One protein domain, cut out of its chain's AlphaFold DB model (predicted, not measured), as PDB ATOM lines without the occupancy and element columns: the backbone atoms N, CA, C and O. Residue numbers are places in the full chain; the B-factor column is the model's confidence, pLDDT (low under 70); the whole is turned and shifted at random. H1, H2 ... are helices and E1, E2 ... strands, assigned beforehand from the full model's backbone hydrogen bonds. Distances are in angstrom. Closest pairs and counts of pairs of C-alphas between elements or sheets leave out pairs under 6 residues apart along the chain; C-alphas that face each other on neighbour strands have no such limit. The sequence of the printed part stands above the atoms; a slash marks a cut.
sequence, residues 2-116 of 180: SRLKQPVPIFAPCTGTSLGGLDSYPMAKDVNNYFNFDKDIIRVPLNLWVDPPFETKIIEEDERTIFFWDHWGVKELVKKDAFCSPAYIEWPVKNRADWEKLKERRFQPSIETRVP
ATOM      1  N   SER A   2      49.634  57.850 -30.693       27.20
ATOM      2  CA  SER A   2      49.951  56.965 -29.570       27.20
ATOM      3  C   SER A   2      48.828  55.951 -29.370       27.20
ATOM      4  O   SER A   2      47.691  56.344 -29.119       27.20
ATOM      5  N   ARG A   3      49.147  54.653 -29.459       27.58
ATOM      6  CA  ARG A   3      48.277  53.586 -28.947       27.58
ATOM      7  C   ARG A   3      47.972  53.906 -27.488       27.58
ATOM      8  O   ARG A   3      48.885  53.905 -26.664       27.58
ATOM      9  N   LEU A   4      46.709  54.202 -27.196       27.30
ATOM     10  CA  LEU A   4      46.188  54.193 -25.837       27.30
ATOM     11  C   LEU A   4      46.516  52.811 -25.265       27.30
ATOM     12  O   LEU A   4      46.008  51.800 -25.752       27.30
ATOM     13  N   LYS A   5      47.451  52.759 -24.311       26.50
ATOM     14  CA  LYS A   5      47.689  51.558 -23.513       26.50
ATOM     15  C   LYS A   5      46.357  51.249 -22.839       26.50
ATOM     16  O   LYS A   5      45.893  52.057 -22.040       26.50
ATOM     17  N   GLN A   6      45.722  50.141 -23.213       27.12
ATOM     18  CA  GLN A   6      44.586  49.646 -22.447       27.12
ATOM     19  C   GLN A   6      45.047  49.463 -20.994       27.12
ATOM     20  O   GLN A   6      46.187  49.026 -20.787       27.12
ATOM     21  N   PRO A   7      44.234  49.861 -20.002       30.00
ATOM     22  CA  PRO A   7      44.589  49.662 -18.608       30.00
ATOM     23  C   PRO A   7      44.854  48.173 -18.386       30.00
ATOM     24  O   PRO A   7      44.117  47.316 -18.872       30.00
ATOM     25  N   VAL A   8      45.966  47.885 -17.711       30.00
ATOM     26  CA  VAL A   8      46.376  46.527 -17.356       30.00
ATOM     27  C   VAL A   8      45.201  45.872 -16.619       30.00
ATOM     28  O   VAL A   8      44.683  46.490 -15.686       30.00
ATOM     29  N   PRO A   9      44.728  44.683 -17.033       36.53
ATOM     30  CA  PRO A   9      43.587  44.057 -16.389       36.53
ATOM     31  C   PRO A   9      43.935  43.768 -14.924       36.53
ATOM     32  O   PRO A   9      44.824  42.970 -14.638       36.53
ATOM     33  N   ILE A  10      43.245  44.437 -13.997       41.28
ATOM     34  CA  ILE A  10      43.268  44.107 -12.571       41.28
ATOM     35  C   ILE A  10      42.702  42.694 -12.450       41.28
ATOM     36  O   ILE A  10      41.532  42.438 -12.740       41.28
ATOM     37  N   PHE A  11      43.573  41.753 -12.107       36.59
ATOM     38  CA  PHE A  11      43.240  40.343 -12.004       36.59
ATOM     39  C   PHE A  11      42.617  40.093 -10.626       36.59
ATOM     40  O   PHE A  11      43.330  39.951  -9.640       36.59
ATOM     41  N   ALA A  12      41.284  40.075 -10.551       37.94
ATOM     42  CA  ALA A  12      40.540  39.577  -9.396       37.94
ATOM     43  C   ALA A  12      40.023  38.164  -9.736       37.94
ATOM     44  O   ALA A  12      38.983  38.023 -10.382       37.94
ATOM     45  N   PRO A  13      40.755  37.093  -9.381       33.62
ATOM     46  CA  PRO A  13      40.497  35.749  -9.902       33.62
ATOM     47  C   PRO A  13      39.200  35.087  -9.405       33.62
ATOM     48  O   PRO A  13      38.864  33.999  -9.865       33.62
ATOM     49  N   CYS A  14      38.461  35.703  -8.478       35.34
ATOM     50  CA  CYS A  14      37.381  35.025  -7.753       35.34
ATOM     51  C   CYS A  14      35.957  35.468  -8.081       35.34
ATOM     52  O   CYS A  14      35.024  34.871  -7.553       35.34
ATOM     53  N   THR A  15      35.748  36.460  -8.945       38.59
ATOM     54  CA  THR A  15      34.389  36.971  -9.208       38.59
ATOM     55  C   THR A  15      33.827  36.714 -10.583       38.59
ATOM     56  O   THR A  15      32.663  37.019 -10.827       38.59
ATOM     57  N   GLY A  16      34.631  36.247 -11.533       38.78
ATOM     58  CA  GLY A  16      34.256  36.424 -12.935       38.78
ATOM     59  C   GLY A  16      34.159  37.905 -13.352       38.78
ATOM     60  O   GLY A  16      33.878  38.171 -14.515       38.78
ATOM     61  N   THR A  17      34.468  38.864 -12.461       40.62
ATOM     62  CA  THR A  17      34.815  40.258 -12.779       40.62
ATOM     63  C   THR A  17      36.294  40.306 -13.166       40.62
ATOM     64  O   THR A  17      37.101  41.054 -12.624       40.62
ATOM     65  N   SER A  18      36.694  39.443 -14.092       37.69
ATOM     66  CA  SER A  18      37.998  39.547 -14.714       37.69
ATOM     67  C   SER A  18      37.902  40.607 -15.810       37.69
ATOM     68  O   SER A  18      37.046  40.548 -16.688       37.69
ATOM     69  N   LEU A  19      38.814  41.582 -15.788       37.72
ATOM     70  CA  LEU A  19      39.011  42.524 -16.897       37.72
ATOM     71  C   LEU A  19      39.411  41.822 -18.219       37.72
ATOM     72  O   LEU A  19      39.497  42.474 -19.255       37.72
ATOM     73  N   GLY A  20      39.619  40.501 -18.208       35.56
ATOM     74  CA  GLY A  20      39.521  39.633 -19.382       35.56
ATOM     75  C   GLY A  20      38.359  38.666 -19.187       35.56
ATOM     76  O   GLY A  20      38.324  37.980 -18.175       35.56
ATOM     77  N   GLY A  21      37.388  38.640 -20.100       33.12
ATOM     78  CA  GLY A  21      36.193  37.799 -19.977       33.12
ATOM     79  C   GLY A  21      36.494  36.316 -19.711       33.12
ATOM     80  O   GLY A  21      37.605  35.837 -19.921       33.12
ATOM     81  N   LEU A  22      35.471  35.575 -19.278       38.25
ATOM     82  CA  LEU A  22      35.519  34.127 -18.999       38.25
ATOM     83  C   LEU A  22      36.130  33.274 -20.133       38.25
ATOM     84  O   LEU A  22      36.572  32.157 -19.883       38.25
ATOM     85  N   ASP A  23      36.217  33.816 -21.347       38.81
ATOM     86  CA  ASP A  23      36.796  33.180 -22.532       38.81
ATOM     87  C   ASP A  23      38.331  33.020 -22.477       38.81
ATOM     88  O   ASP A  23      38.909  32.347 -23.330       38.81
ATOM     89  N   SER A  24      39.021  33.620 -21.496       37.00
ATOM     90  CA  SER A  24      40.486  33.528 -21.370       37.00
ATOM     91  C   SER A  24      40.990  32.332 -20.555       37.00
ATOM     92  O   SER A  24      42.204  32.174 -20.408       37.00
ATOM     93  N   TYR A  25      40.103  31.505 -19.991       49.38
ATOM     94  CA  TYR A  25      40.522  30.344 -19.203       49.38
ATOM     95  C   TYR A  25      40.813  29.131 -20.103       49.38
ATOM     96  O   TYR A  25      39.981  28.763 -20.936       49.38
ATOM     97  N   PRO A  26      41.977  28.471 -19.953       52.19
ATOM     98  CA  PRO A  26      42.261  27.240 -20.676       52.19
ATOM     99  C   PRO A  26      41.295  26.137 -20.222       52.19
ATOM    100  O   PRO A  26      41.327  25.689 -19.080       52.19
ATOM    101  N   MET A  27      40.423  25.710 -21.134       57.22
ATOM    102  CA  MET A  27      39.473  24.616 -20.915       57.22
ATOM    103  C   MET A  27      40.202  23.264 -20.832       57.22
ATOM    104  O   MET A  27      41.055  22.977 -21.677       57.22
ATOM    105  N   ALA A  28      39.816  22.404 -19.883       62.09
ATOM    106  CA  ALA A  28      40.336  21.037 -19.720       62.09
ATOM    107  C   ALA A  28      39.751  20.069 -20.772       62.09
ATOM    108  O   ALA A  28      38.982  19.152 -20.475       62.09
ATOM    109  N   LYS A  29      40.070  20.325 -22.046       65.44
ATOM    110  CA  LYS A  29      39.548  19.578 -23.206       65.44
ATOM    111  C   LYS A  29      39.958  18.103 -23.197       65.44
ATOM    112  O   LYS A  29      39.236  17.264 -23.720       65.44
ATOM    113  N   ASP A  30      41.113  17.795 -22.626       71.88
ATOM    114  CA  ASP A  30      41.661  16.449 -22.472       71.88
ATOM    115  C   ASP A  30      40.800  15.563 -21.562       71.88
ATOM    116  O   ASP A  30      40.447  14.451 -21.954       71.88
ATOM    117  N   VAL A  31      40.391  16.077 -20.399       71.69
ATOM    118  CA  VAL A  31      39.481  15.387 -19.468       71.69
ATOM    119  C   VAL A  31      38.120  15.161 -20.124       71.69
ATOM    120  O   VAL A  31      37.588  14.052 -20.073       71.69
ATOM    121  N   ASN A  32      37.592  16.191 -20.793       70.75
ATOM    122  CA  ASN A  32      36.304  16.132 -21.489       70.75
ATOM    123  C   ASN A  32      36.290  15.024 -22.559       70.75
ATOM    124  O   ASN A  32      35.366  14.212 -22.622       70.75
ATOM    125  N   ASN A  33      37.366  14.945 -23.349       74.38
ATOM    126  CA  ASN A  33      37.531  13.935 -24.392       74.38
ATOM    127  C   ASN A  33      37.723  12.522 -23.820       74.38
ATOM    128  O   ASN A  33      37.184  11.572 -24.381       74.38
ATOM    129  N   TYR A  34      38.480  12.369 -22.727       75.62
ATOM    130  CA  TYR A  34      38.757  11.057 -22.129       75.62
ATOM    131  C   TYR A  34      37.494  10.391 -21.570       75.62
ATOM    132  O   TYR A  34      37.267   9.207 -21.805       75.62
ATOM    133  N   PHE A  35      36.657  11.150 -20.856       80.00
ATOM    134  CA  PHE A  35      35.404  10.637 -20.285       80.00
ATOM    135  C   PHE A  35      34.221  10.683 -21.257       80.00
ATOM    136  O   PHE A  35      33.134  10.229 -20.906       80.00
ATOM    137  N   ASN A  36      34.432  11.196 -22.474       76.06
ATOM    138  CA  ASN A  36      33.408  11.349 -23.504       76.06
ATOM    139  C   ASN A  36      32.158  12.076 -22.972       76.06
ATOM    140  O   ASN A  36      31.024  11.649 -23.202       76.06
ATOM    141  N   PHE A  37      32.391  13.150 -22.216       72.50
ATOM    142  CA  PHE A  37      31.329  14.017 -21.722       72.50
ATOM    143  C   PHE A  37      30.618  14.725 -22.881       72.50
ATOM    144  O   PHE A  37      31.154  14.862 -23.987       72.50
ATOM    145  N   ASP A  38      29.390  15.171 -22.619       67.00
ATOM    146  CA  ASP A  38      28.650  16.002 -23.560       67.00
ATOM    147  C   ASP A  38      29.439  17.267 -23.910       67.00
ATOM    148  O   ASP A  38      30.265  17.763 -23.139       67.00
ATOM    149  N   LYS A  39      29.187  17.793 -25.110       61.19
ATOM    150  CA  LYS A  39      29.854  19.010 -25.572       61.19
ATOM    151  C   LYS A  39      29.584  20.167 -24.618       61.19
ATOM    152  O   LYS A  39      28.471  20.316 -24.119       61.19
ATOM    153  N   ASP A  40      30.601  21.006 -24.445       55.41
ATOM    154  CA  ASP A  40      30.538  22.169 -23.569       55.41
ATOM    155  C   ASP A  40      29.322  23.053 -23.864       55.41
ATOM    156  O   ASP A  40      28.899  23.219 -25.015       55.41
ATOM    157  N   ILE A  41      28.805  23.679 -22.806       53.88
ATOM    158  CA  ILE A  41      27.787  24.720 -22.913       53.88
ATOM    159  C   ILE A  41      28.335  25.829 -23.816       53.88
ATOM    160  O   ILE A  41      29.289  26.529 -23.470       53.88
ATOM    161  N   ILE A  42      27.704  26.016 -24.973       56.69
ATOM    162  CA  ILE A  42      28.019  27.124 -25.868       56.69
ATOM    163  C   ILE A  42      27.350  28.372 -25.300       56.69
ATOM    164  O   ILE A  42      26.125  28.505 -25.331       56.69
ATOM    165  N   ARG A  43      28.150  29.312 -24.794       52.78
ATOM    166  CA  ARG A  43      27.638  30.636 -24.440       52.78
ATOM    167  C   ARG A  43      27.355  31.433 -25.703       52.78
ATOM    168  O   ARG A  43      28.248  31.717 -26.495       52.78
ATOM    169  N   VAL A  44      26.099  31.831 -25.858       64.50
ATOM    170  CA  VAL A  44      25.704  32.865 -26.812       64.50
ATOM    171  C   VAL A  44      26.298  34.183 -26.296       64.50
ATOM    172  O   VAL A  44      25.977  34.555 -25.164       64.50
ATOM    173  N   PRO A  45      27.165  34.885 -27.052       66.56
ATOM    174  CA  PRO A  45      27.920  36.035 -26.547       66.56
ATOM    175  C   PRO A  45      27.062  37.307 -26.459       66.56
ATOM    176  O   PRO A  45      27.451  38.373 -26.918       66.56
ATOM    177  N   LEU A  46      25.861  37.213 -25.893       72.00
ATOM    178  CA  LEU A  46      24.996  38.363 -25.684       72.00
ATOM    179  C   LEU A  46      25.532  39.195 -24.519       72.00
ATOM    180  O   LEU A  46      25.800  38.670 -23.436       72.00
ATOM    181  N   ASN A  47      25.624  40.508 -24.704       75.19
ATOM    182  CA  ASN A  47      25.761  41.412 -23.573       75.19
ATOM    183  C   ASN A  47      24.439  41.356 -22.804       75.19
ATOM    184  O   ASN A  47      23.458  41.870 -23.308       75.19
ATOM    185  N   LEU A  48      24.367  40.750 -21.619       78.00
ATOM    186  CA  LEU A  48      23.125  40.666 -20.820       78.00
ATOM    187  C   LEU A  48      23.094  41.644 -19.636       78.00
ATOM    188  O   LEU A  48      22.141  41.661 -18.861       78.00
ATOM    189  N   TRP A  49      24.119  42.484 -19.512       81.44
ATOM    190  CA  TRP A  49      24.367  43.284 -18.319       81.44
ATOM    191  C   TRP A  49      23.954  44.748 -18.498       81.44
ATOM    192  O   TRP A  49      23.154  45.084 -19.376       81.44
ATOM    193  N   VAL A  50      24.446  45.604 -17.605       84.94
ATOM    194  CA  VAL A  50      24.246  47.054 -17.618       84.94
ATOM    195  C   VAL A  50      24.822  47.644 -18.912       84.94
ATOM    196  O   VAL A  50      26.000  47.442 -19.205       84.94
ATOM    197  N   ASP A  51      24.006  48.378 -19.672       85.19
ATOM    198  CA  ASP A  51      24.381  48.936 -20.976       85.19
ATOM    199  C   ASP A  51      23.901  50.394 -21.138       85.19
ATOM    200  O   ASP A  51      22.693  50.619 -21.158       85.19
ATOM    201  N   PRO A  52      24.801  51.391 -21.260       89.06
ATOM    202  CA  PRO A  52      26.260  51.254 -21.263       89.06
ATOM    203  C   PRO A  52      26.805  50.870 -19.874       89.06
ATOM    204  O   PRO A  52      26.138  51.144 -18.869       89.06
ATOM    205  N   PRO A  53      28.017  50.293 -19.774       87.31
ATOM    206  CA  PRO A  53      28.647  49.998 -18.488       87.31
ATOM    207  C   PRO A  53      28.990  51.276 -17.705       87.31
ATOM    208  O   PRO A  53      29.016  52.392 -18.243       87.31
ATOM    209  N   PHE A  54      29.229  51.130 -16.404       88.25
ATOM    210  CA  PHE A  54      29.809  52.195 -15.587       88.25
ATOM    211  C   PHE A  54      31.311  52.335 -15.856       88.25
ATOM    212  O   PHE A  54      31.976  51.392 -16.281       88.25
ATOM    213  N   GLU A  55      31.844  53.532 -15.614       88.25
ATOM    214  CA  GLU A  55      33.282  53.771 -15.701       88.25
ATOM    215  C   GLU A  55      33.991  53.045 -14.553       88.25
ATOM    216  O   GLU A  55      33.727  53.314 -13.381       88.25
ATOM    217  N   THR A  56      34.906  52.138 -14.897       88.25
ATOM    218  CA  THR A  56      35.764  51.488 -13.906       88.25
ATOM    219  C   THR A  56      36.802  52.480 -13.401       88.25
ATOM    220  O   THR A  56      37.571  53.034 -14.188       88.25
ATOM    221  N   LYS A  57      36.847  52.691 -12.085       89.81
ATOM    222  CA  LYS A  57      37.722  53.693 -11.471       89.81
ATOM    223  C   LYS A  57      38.324  53.189 -10.168       89.81
ATOM    224  O   LYS A  57      37.594  52.928  -9.216       89.81
ATOM    225  N   ILE A  58      39.655  53.141 -10.105       91.19
ATOM    226  CA  ILE A  58      40.389  52.910  -8.854       91.19
ATOM    227  C   ILE A  58      40.230  54.145  -7.964       91.19
ATOM    228  O   ILE A  58      40.427  55.280  -8.405       91.19
ATOM    229  N   ILE A  59      39.833  53.911  -6.720       93.56
ATOM    230  CA  ILE A  59      39.673  54.933  -5.686       93.56
ATOM    231  C   ILE A  59      40.930  54.964  -4.817       93.56
ATOM    232  O   ILE A  59      41.459  56.040  -4.555       93.56
ATOM    233  N   GLU A  60      41.401  53.790  -4.399       91.88
ATOM    234  CA  GLU A  60      42.584  53.611  -3.559       91.88
ATOM    235  C   GLU A  60      43.255  52.277  -3.899       91.88
ATOM    236  O   GLU A  60      42.586  51.294  -4.223       91.88
ATOM    237  N   GLU A  61      44.580  52.245  -3.851       92.19
ATOM    238  CA  GLU A  61      45.378  51.046  -4.075       92.19
ATOM    239  C   GLU A  61      46.583  51.067  -3.133       92.19
ATOM    240  O   GLU A  61      47.344  52.036  -3.111       92.19
ATOM    241  N   ASP A  62      46.760  49.984  -2.378       89.94
ATOM    242  CA  ASP A  62      47.910  49.758  -1.502       89.94
ATOM    243  C   ASP A  62      48.696  48.506  -1.947       89.94
ATOM    244  O   ASP A  62      48.447  47.935  -3.011       89.94
ATOM    245  N   GLU A  63      49.694  48.071  -1.176       90.12
ATOM    246  CA  GLU A  63      50.518  46.901  -1.521       90.12
ATOM    247  C   GLU A  63      49.731  45.579  -1.604       90.12
ATOM    248  O   GLU A  63      50.125  44.675  -2.339       90.12
ATOM    249  N   ARG A  64      48.621  45.458  -0.872       85.62
ATOM    250  CA  ARG A  64      47.822  44.237  -0.710       85.62
ATOM    251  C   ARG A  64      46.409  44.345  -1.271       85.62
ATOM    252  O   ARG A  64      45.836  43.310  -1.603       85.62
ATOM    253  N   THR A  65      45.826  45.535  -1.372       87.81
ATOM    254  CA  THR A  65      44.413  45.726  -1.713       87.81
ATOM    255  C   THR A  65      44.180  46.795  -2.776       87.81
ATOM    256  O   THR A  65      45.006  47.679  -3.003       87.81
ATOM    257  N   ILE A  66      43.047  46.674  -3.470       88.00
ATOM    258  CA  ILE A  66      42.545  47.659  -4.428       88.00
ATOM    259  C   ILE A  66      41.081  47.924  -4.100       88.00
ATOM    260  O   ILE A  66      40.283  46.991  -3.986       88.00
ATOM    261  N   PHE A  67      40.732  49.198  -3.989       90.62
ATOM    262  CA  PHE A  67      39.382  49.696  -3.785       90.62
ATOM    263  C   PHE A  67      38.936  50.452  -5.036       90.62
ATOM    264  O   PHE A  67      39.573  51.429  -5.438       90.62
ATOM    265  N   PHE A  68      37.864  50.008  -5.688       89.19
ATOM    266  CA  PHE A  68      37.484  50.530  -7.002       89.19
ATOM    267  C   PHE A  68      35.973  50.465  -7.261       89.19
ATOM    268  O   PHE A  68      35.243  49.719  -6.612       89.19
ATOM    269  N   TRP A  69      35.509  51.279  -8.210       88.19
ATOM    270  CA  TRP A  69      34.210  51.120  -8.862       88.19
ATOM    271  C   TRP A  69      34.363  50.184 -10.053       88.19
ATOM    272  O   TRP A  69      35.230  50.421 -10.896       88.19
ATOM    273  N   ASP A  70      33.527  49.156 -10.131       86.12
ATOM    274  CA  ASP A  70      33.506  48.216 -11.244       86.12
ATOM    275  C   ASP A  70      32.639  48.717 -12.421       86.12
ATOM    276  O   ASP A  70      32.053  49.803 -12.410       86.12
ATOM    277  N   HIS A  71      32.556  47.903 -13.471       82.38
ATOM    278  CA  HIS A  71      31.775  48.209 -14.671       82.38
ATOM    279  C   HIS A  71      30.250  48.044 -14.486       82.38
ATOM    280  O   HIS A  71      29.478  48.437 -15.366       82.38
ATOM    281  N   TRP A  72      29.796  47.527 -13.341       86.06
ATOM    282  CA  TRP A  72      28.390  47.458 -12.931       86.06
ATOM    283  C   TRP A  72      27.984  48.602 -11.994       86.06
ATOM    284  O   TRP A  72      26.801  48.746 -11.677       86.06
ATOM    285  N   GLY A  73      28.933  49.460 -11.608       88.25
ATOM    286  CA  GLY A  73      28.713  50.571 -10.686       88.25
ATOM    287  C   GLY A  73      28.705  50.132  -9.224       88.25
ATOM    288  O   GLY A  73      28.150  50.836  -8.381       88.25
ATOM    289  N   VAL A  74      29.283  48.970  -8.930       90.06
ATOM    290  CA  VAL A  74      29.469  48.402  -7.598       90.06
ATOM    291  C   VAL A  74      30.847  48.791  -7.088       90.06
ATOM    292  O   VAL A  74      31.834  48.804  -7.822       90.06
ATOM    293  N   LYS A  75      30.906  49.147  -5.811       91.38
ATOM    294  CA  LYS A  75      32.152  49.476  -5.130       91.38
ATOM    295  C   LYS A  75      32.694  48.229  -4.458       91.38
ATOM    296  O   LYS A  75      32.029  47.660  -3.586       91.38
ATOM    297  N   GLU A  76      33.900  47.836  -4.831       91.62
ATOM    298  CA  GLU A  76      34.525  46.598  -4.384       91.62
ATOM    299  C   GLU A  76      35.889  46.856  -3.743       91.62
ATOM    300  O   GLU A  76      36.614  47.780  -4.120       91.62
ATOM    301  N   LEU A  77      36.240  46.000  -2.781       89.06
ATOM    302  CA  LEU A  77      37.594  45.853  -2.263       89.06
ATOM    303  C   LEU A  77      38.104  44.449  -2.584       89.06
ATOM    304  O   LEU A  77      37.515  43.457  -2.149       89.06
ATOM    305  N   VAL A  78      39.222  44.368  -3.301       86.56
ATOM    306  CA  VAL A  78      39.892  43.109  -3.657       86.56
ATOM    307  C   VAL A  78      41.284  43.038  -3.054       86.56
ATOM    308  O   VAL A  78      41.959  44.055  -2.908       86.56
ATOM    309  N   LYS A  79      41.729  41.824  -2.721       82.75
ATOM    310  CA  LYS A  79      43.116  41.541  -2.343       82.75
ATOM    311  C   LYS A  79      43.901  41.107  -3.576       82.75
ATOM    312  O   LYS A  79      43.415  40.288  -4.350       82.75
ATOM    313  N   LYS A  80      45.113  41.631  -3.737       80.88
ATOM    314  CA  LYS A  80      45.998  41.337  -4.876       80.88
ATOM    315  C   LYS A  80      46.560  39.918  -4.837       80.88
ATOM    316  O   LYS A  80      46.863  39.346  -5.877       80.88
ATOM    317  N   ASP A  81      46.717  39.370  -3.639       74.44
ATOM    318  CA  ASP A  81      47.436  38.127  -3.358       74.44
ATOM    319  C   ASP A  81      46.527  36.972  -2.917       74.44
ATOM    320  O   ASP A  81      47.020  35.894  -2.582       74.44
ATOM    321  N   ALA A  82      45.206  37.163  -2.921       60.47
ATOM    322  CA  ALA A  82      44.266  36.160  -2.442       60.47
ATOM    323  C   ALA A  82      43.243  35.770  -3.508       60.47
ATOM    324  O   ALA A  82      42.582  36.610  -4.115       60.47
ATOM    325  N   PHE A  83      43.037  34.460  -3.643       61.09
ATOM    326  CA  PHE A  83      41.860  33.906  -4.296       61.09
ATOM    327  C   PHE A  83      40.675  33.960  -3.319       61.09
ATOM    328  O   PHE A  83      40.260  32.944  -2.763       61.09
ATOM    329  N   CYS A  84      40.154  35.162  -3.071       68.62
ATOM    330  CA  CYS A  84      38.933  35.358  -2.295       68.62
ATOM    331  C   CYS A  84      37.942  36.264  -3.024       68.62
ATOM    332  O   CYS A  84      38.336  37.165  -3.765       68.62
ATOM    333  N   SER A  85      36.651  36.051  -2.771       75.25
ATOM    334  CA  SER A  85      35.618  36.979  -3.225       75.25
ATOM    335  C   SER A  85      35.898  38.396  -2.687       75.25
ATOM    336  O   SER A  85      36.368  38.529  -1.552       75.25
ATOM    337  N   PRO A  86      35.621  39.451  -3.466       83.19
ATOM    338  CA  PRO A  86      35.731  40.828  -3.034       83.19
ATOM    339  C   PRO A  86      34.799  41.093  -1.865       83.19
ATOM    340  O   PRO A  86      33.746  40.465  -1.719       83.19
ATOM    341  N   ALA A  87      35.153  42.097  -1.074       87.44
ATOM    342  CA  ALA A  87      34.179  42.721  -0.202       87.44
ATOM    343  C   ALA A  87      33.358  43.721  -1.026       87.44
ATOM    344  O   ALA A  87      33.913  44.661  -1.597       87.44
ATOM    345  N   TYR A  88      32.040  43.518  -1.076       89.50
ATOM    346  CA  TYR A  88      31.090  44.455  -1.677       89.50
ATOM    347  C   TYR A  88      30.751  45.556  -0.676       89.50
ATOM    348  O   TYR A  88      30.273  45.280   0.425       89.50
ATOM    349  N   ILE A  89      31.005  46.802  -1.055       92.88
ATOM    350  CA  ILE A  89      31.009  47.941  -0.132       92.88
ATOM    351  C   ILE A  89      29.787  48.817  -0.367       92.88
ATOM    352  O   ILE A  89      29.149  49.280   0.577       92.88
ATOM    353  N   GLU A  90      29.455  49.051  -1.632       93.69
ATOM    354  CA  GLU A  90      28.372  49.947  -2.009       93.69
ATOM    355  C   GLU A  90      27.762  49.536  -3.346       93.69
ATOM    356  O   GLU A  90      28.473  49.162  -4.277       93.69
ATOM    357  N   TRP A  91      26.435  49.641  -3.438       93.56
ATOM    358  CA  TRP A  91      25.656  49.294  -4.624       93.56
ATOM    359  C   TRP A  91      25.031  50.544  -5.256       93.56
ATOM    360  O   TRP A  91      24.653  51.472  -4.530       93.56
ATOM    361  N   PRO A  92      24.838  50.561  -6.591       91.44
ATOM    362  CA  PRO A  92      24.257  51.703  -7.296       91.44
ATOM    363  C   PRO A  92      22.752  51.870  -7.033       91.44
ATOM    364  O   PRO A  92      22.188  52.919  -7.337       91.44
ATOM    365  N   VAL A  93      22.093  50.851  -6.470       94.44
ATOM    366  CA  VAL A  93      20.663  50.851  -6.142       94.44
ATOM    367  C   VAL A  93      20.498  50.721  -4.632       94.44
ATOM    368  O   VAL A  93      20.699  49.642  -4.081       94.44
ATOM    369  N   LYS A  94      20.113  51.808  -3.958       94.56
ATOM    370  CA  LYS A  94      19.841  51.810  -2.507       94.56
ATOM    371  C   LYS A  94      18.353  51.901  -2.199       94.56
ATOM    372  O   LYS A  94      17.911  51.560  -1.107       94.56
ATOM    373  N   ASN A  95      17.575  52.384  -3.158       97.06
ATOM    374  CA  ASN A  95      16.136  52.537  -3.049       97.06
ATOM    375  C   ASN A  95      15.465  52.384  -4.423       97.06
ATOM    376  O   ASN A  95      16.114  52.253  -5.463       97.06
ATOM    377  N   ARG A  96      14.130  52.425  -4.423       96.38
ATOM    378  CA  ARG A  96      13.331  52.281  -5.642       96.38
ATOM    379  C   ARG A  96      13.602  53.382  -6.673       96.38
ATOM    380  O   ARG A  96      13.598  53.087  -7.862       96.38
ATOM    381  N   ALA A  97      13.838  54.621  -6.247       96.94
ATOM    382  CA  ALA A  97      14.102  55.721  -7.173       96.94
ATOM    383  C   ALA A  97      15.446  55.540  -7.897       96.94
ATOM    384  O   ALA A  97      15.538  55.837  -9.089       96.94
ATOM    385  N   ASP A  98      16.463  55.007  -7.215       95.81
ATOM    386  CA  ASP A  98      17.746  54.657  -7.834       95.81
ATOM    387  C   ASP A  98      17.570  53.554  -8.883       95.81
ATOM    388  O   ASP A  98      18.120  53.656  -9.979       95.81
ATOM    389  N   TRP A  99      16.748  52.539  -8.586       94.88
ATOM    390  CA  TRP A  99      16.420  51.473  -9.537       94.88
ATOM    391  C   TRP A  99      15.742  52.008 -10.798       94.88
ATOM    392  O   TRP A  99      16.156  51.668 -11.903       94.88
ATOM    393  N   GLU A 100      14.720  52.855 -10.658       96.38
ATOM    394  CA  GLU A 100      14.014  53.411 -11.818       96.38
ATOM    395  C   GLU A 100      14.962  54.240 -12.704       96.38
ATOM    396  O   GLU A 100      14.974  54.051 -13.920       96.38
ATOM    397  N   LYS A 101      15.842  55.057 -12.100       94.81
ATOM    398  CA  LYS A 101      16.887  55.805 -12.824       94.81
ATOM    399  C   LYS A 101      17.888  54.886 -13.519       94.81
ATOM    400  O   LYS A 101      18.293  55.160 -14.648       94.81
ATOM    401  N   LEU A 102      18.326  53.821 -12.846       93.00
ATOM    402  CA  LEU A 102      19.264  52.856 -13.414       93.00
ATOM    403  C   LEU A 102      18.636  52.133 -14.605       93.00
ATOM    404  O   LEU A 102      19.269  51.999 -15.651       93.00
ATOM    405  N   LYS A 103      17.382  51.705 -14.451       90.88
ATOM    406  CA  LYS A 103      16.629  50.998 -15.478       90.88
ATOM    407  C   LYS A 103      16.450  51.851 -16.729       90.88
ATOM    408  O   LYS A 103      16.759  51.383 -17.819       90.88
ATOM    409  N   GLU A 104      15.998  53.092 -16.562       92.56
ATOM    410  CA  GLU A 104      15.799  54.045 -17.660       92.56
ATOM    411  C   GLU A 104      17.102  54.319 -18.420       92.56
ATOM    412  O   GLU A 104      17.114  54.347 -19.646       92.56
ATOM    413  N   ARG A 105      18.215  54.479 -17.697       90.19
ATOM    414  CA  ARG A 105      19.499  54.863 -18.299       90.19
ATOM    415  C   ARG A 105      20.297  53.703 -18.875       90.19
ATOM    416  O   ARG A 105      21.108  53.944 -19.762       90.19
ATOM    417  N   ARG A 106      20.171  52.499 -18.299       88.50
ATOM    418  CA  ARG A 106      21.113  51.394 -18.553       88.50
ATOM    419  C   ARG A 106      20.495  50.006 -18.752       88.50
ATOM    420  O   ARG A 106      21.214  49.040 -18.996       88.50
ATOM    421  N   PHE A 107      19.173  49.881 -18.627       87.25
ATOM    422  CA  PHE A 107      18.431  48.654 -18.944       87.25
ATOM    423  C   PHE A 107      17.369  48.901 -20.022       87.25
ATOM    424  O   PHE A 107      16.354  48.209 -20.064       87.25
ATOM    425  N   GLN A 108      17.622  49.853 -20.925       83.50
ATOM    426  CA  GLN A 108      16.898  50.024 -22.194       83.50
ATOM    427  C   GLN A 108      17.825  49.737 -23.394       83.50
ATOM    428  O   GLN A 108      18.050  50.607 -24.232       83.50
ATOM    429  N   PRO A 109      18.435  48.543 -23.446       78.12
ATOM    430  CA  PRO A 109      19.444  48.206 -24.438       78.12
ATOM    431  C   PRO A 109      18.799  47.965 -25.811       78.12
ATOM    432  O   PRO A 109      17.679  47.457 -25.915       78.12
ATOM    433  N   SER A 110      19.537  48.280 -26.866       77.62
ATOM    434  CA  SER A 110      19.144  48.002 -28.251       77.62
ATOM    435  C   SER A 110      19.605  46.606 -28.689       77.62
ATOM    436  O   SER A 110      20.434  45.983 -28.020       77.62
ATOM    437  N   ILE A 111      19.098  46.089 -29.813       73.31
ATOM    438  CA  ILE A 111      19.574  44.796 -30.330       73.31
ATOM    439  C   ILE A 111      21.054  44.885 -30.724       73.31
ATOM    440  O   ILE A 111      21.808  43.948 -30.488       73.31
ATOM    441  N   GLU A 112      21.481  46.041 -31.225       75.31
ATOM    442  CA  GLU A 112      22.841  46.338 -31.668       75.31
ATOM    443  C   GLU A 112      23.844  46.338 -30.510       75.31
ATOM    444  O   GLU A 112      24.995  45.950 -30.688       75.31
ATOM    445  N   THR A 113      23.417  46.756 -29.314       75.69
ATOM    446  CA  THR A 113      24.268  46.764 -28.114       75.69
ATOM    447  C   THR A 113      24.211  45.451 -27.328       75.69
ATOM    448  O   THR A 113      25.119  45.155 -26.545       75.69
ATOM    449  N   ARG A 114      23.169  44.634 -27.546       80.31
ATOM    450  CA  ARG A 114      23.012  43.292 -26.955       80.31
ATOM    451  C   ARG A 114      23.708  42.198 -27.752       80.31
ATOM    452  O   ARG A 114      24.251  41.269 -27.157       80.31
ATOM    453  N   VAL A 115      23.648  42.281 -29.072       77.19
ATOM    454  CA  VAL A 115      24.114  41.246 -29.991       77.19
ATOM    455  C   VAL A 115      25.437  41.697 -30.608       77.19
ATOM    456  O   VAL A 115      25.464  42.738 -31.260       77.19
ATOM    457  N   PRO A 116      26.534  40.936 -30.447       70.31
ATOM    458  CA  PRO A 116      27.801  41.262 -31.091       70.31
ATOM    459  C   PRO A 116      27.657  41.414 -32.603       70.31
ATOM    460  O   PRO A 116      26.888  40.697 -33.245       70.31
TER     461      PRO A 116
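AT A GLANCE: This is residues 2 to 116 of the 180 residues of an uncharacterized protein of Spirochaetes bacterium (UniProt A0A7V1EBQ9). With little regular structure, this is a small four-stranded sheet beside a wide open loop with the short helix H1 at its far end; H2 and H3 lie off the sheet. The 115 printed residues, under half in named elements, run H1 E1 E2 E3 E4 H2 H3, mixed in class, with the antiparallel sheet in order E1 E2 E3 E4. It is loose, radius of gyration of the C-alphas 17.6 A, spanning 52 by 42 by 39 A.

IN THESE COORDINATES: Find C-alpha 57 at (37.722, 53.693, -11.471): E1 is residues 57 to 61, E2 65 to 69, E3 75 to 79, E4 87 to 90. H2, residues 96 to 106, runs 15.1 A; H1 is 29 to 35; H3, 111 to 114, ends at (23.012, 43.292, -26.955).

HOW THE PARTS SIT: E1 to E4 form a meander, each strand the antiparallel neighbour of the one before. Look within hydrogen-bond range for N 59 and O 67, 2.8 A; N 66 and O 78, 2.9 A; N 77 and O 87, 2.9 A. H2 and H3 are apart. Every O i to N i+4 pair is within range in H1 and H2; H3 is too short for one.

THE WHOLE: The farthest C-alphas, Tyr 34 and Ala 97, are 53.2 A apart. The printed part has no cut; the H1 to E1 link is long, 21 residues. Residues 2 to 29, 38 to 45 and 82 to 84 have pLDDT under 70.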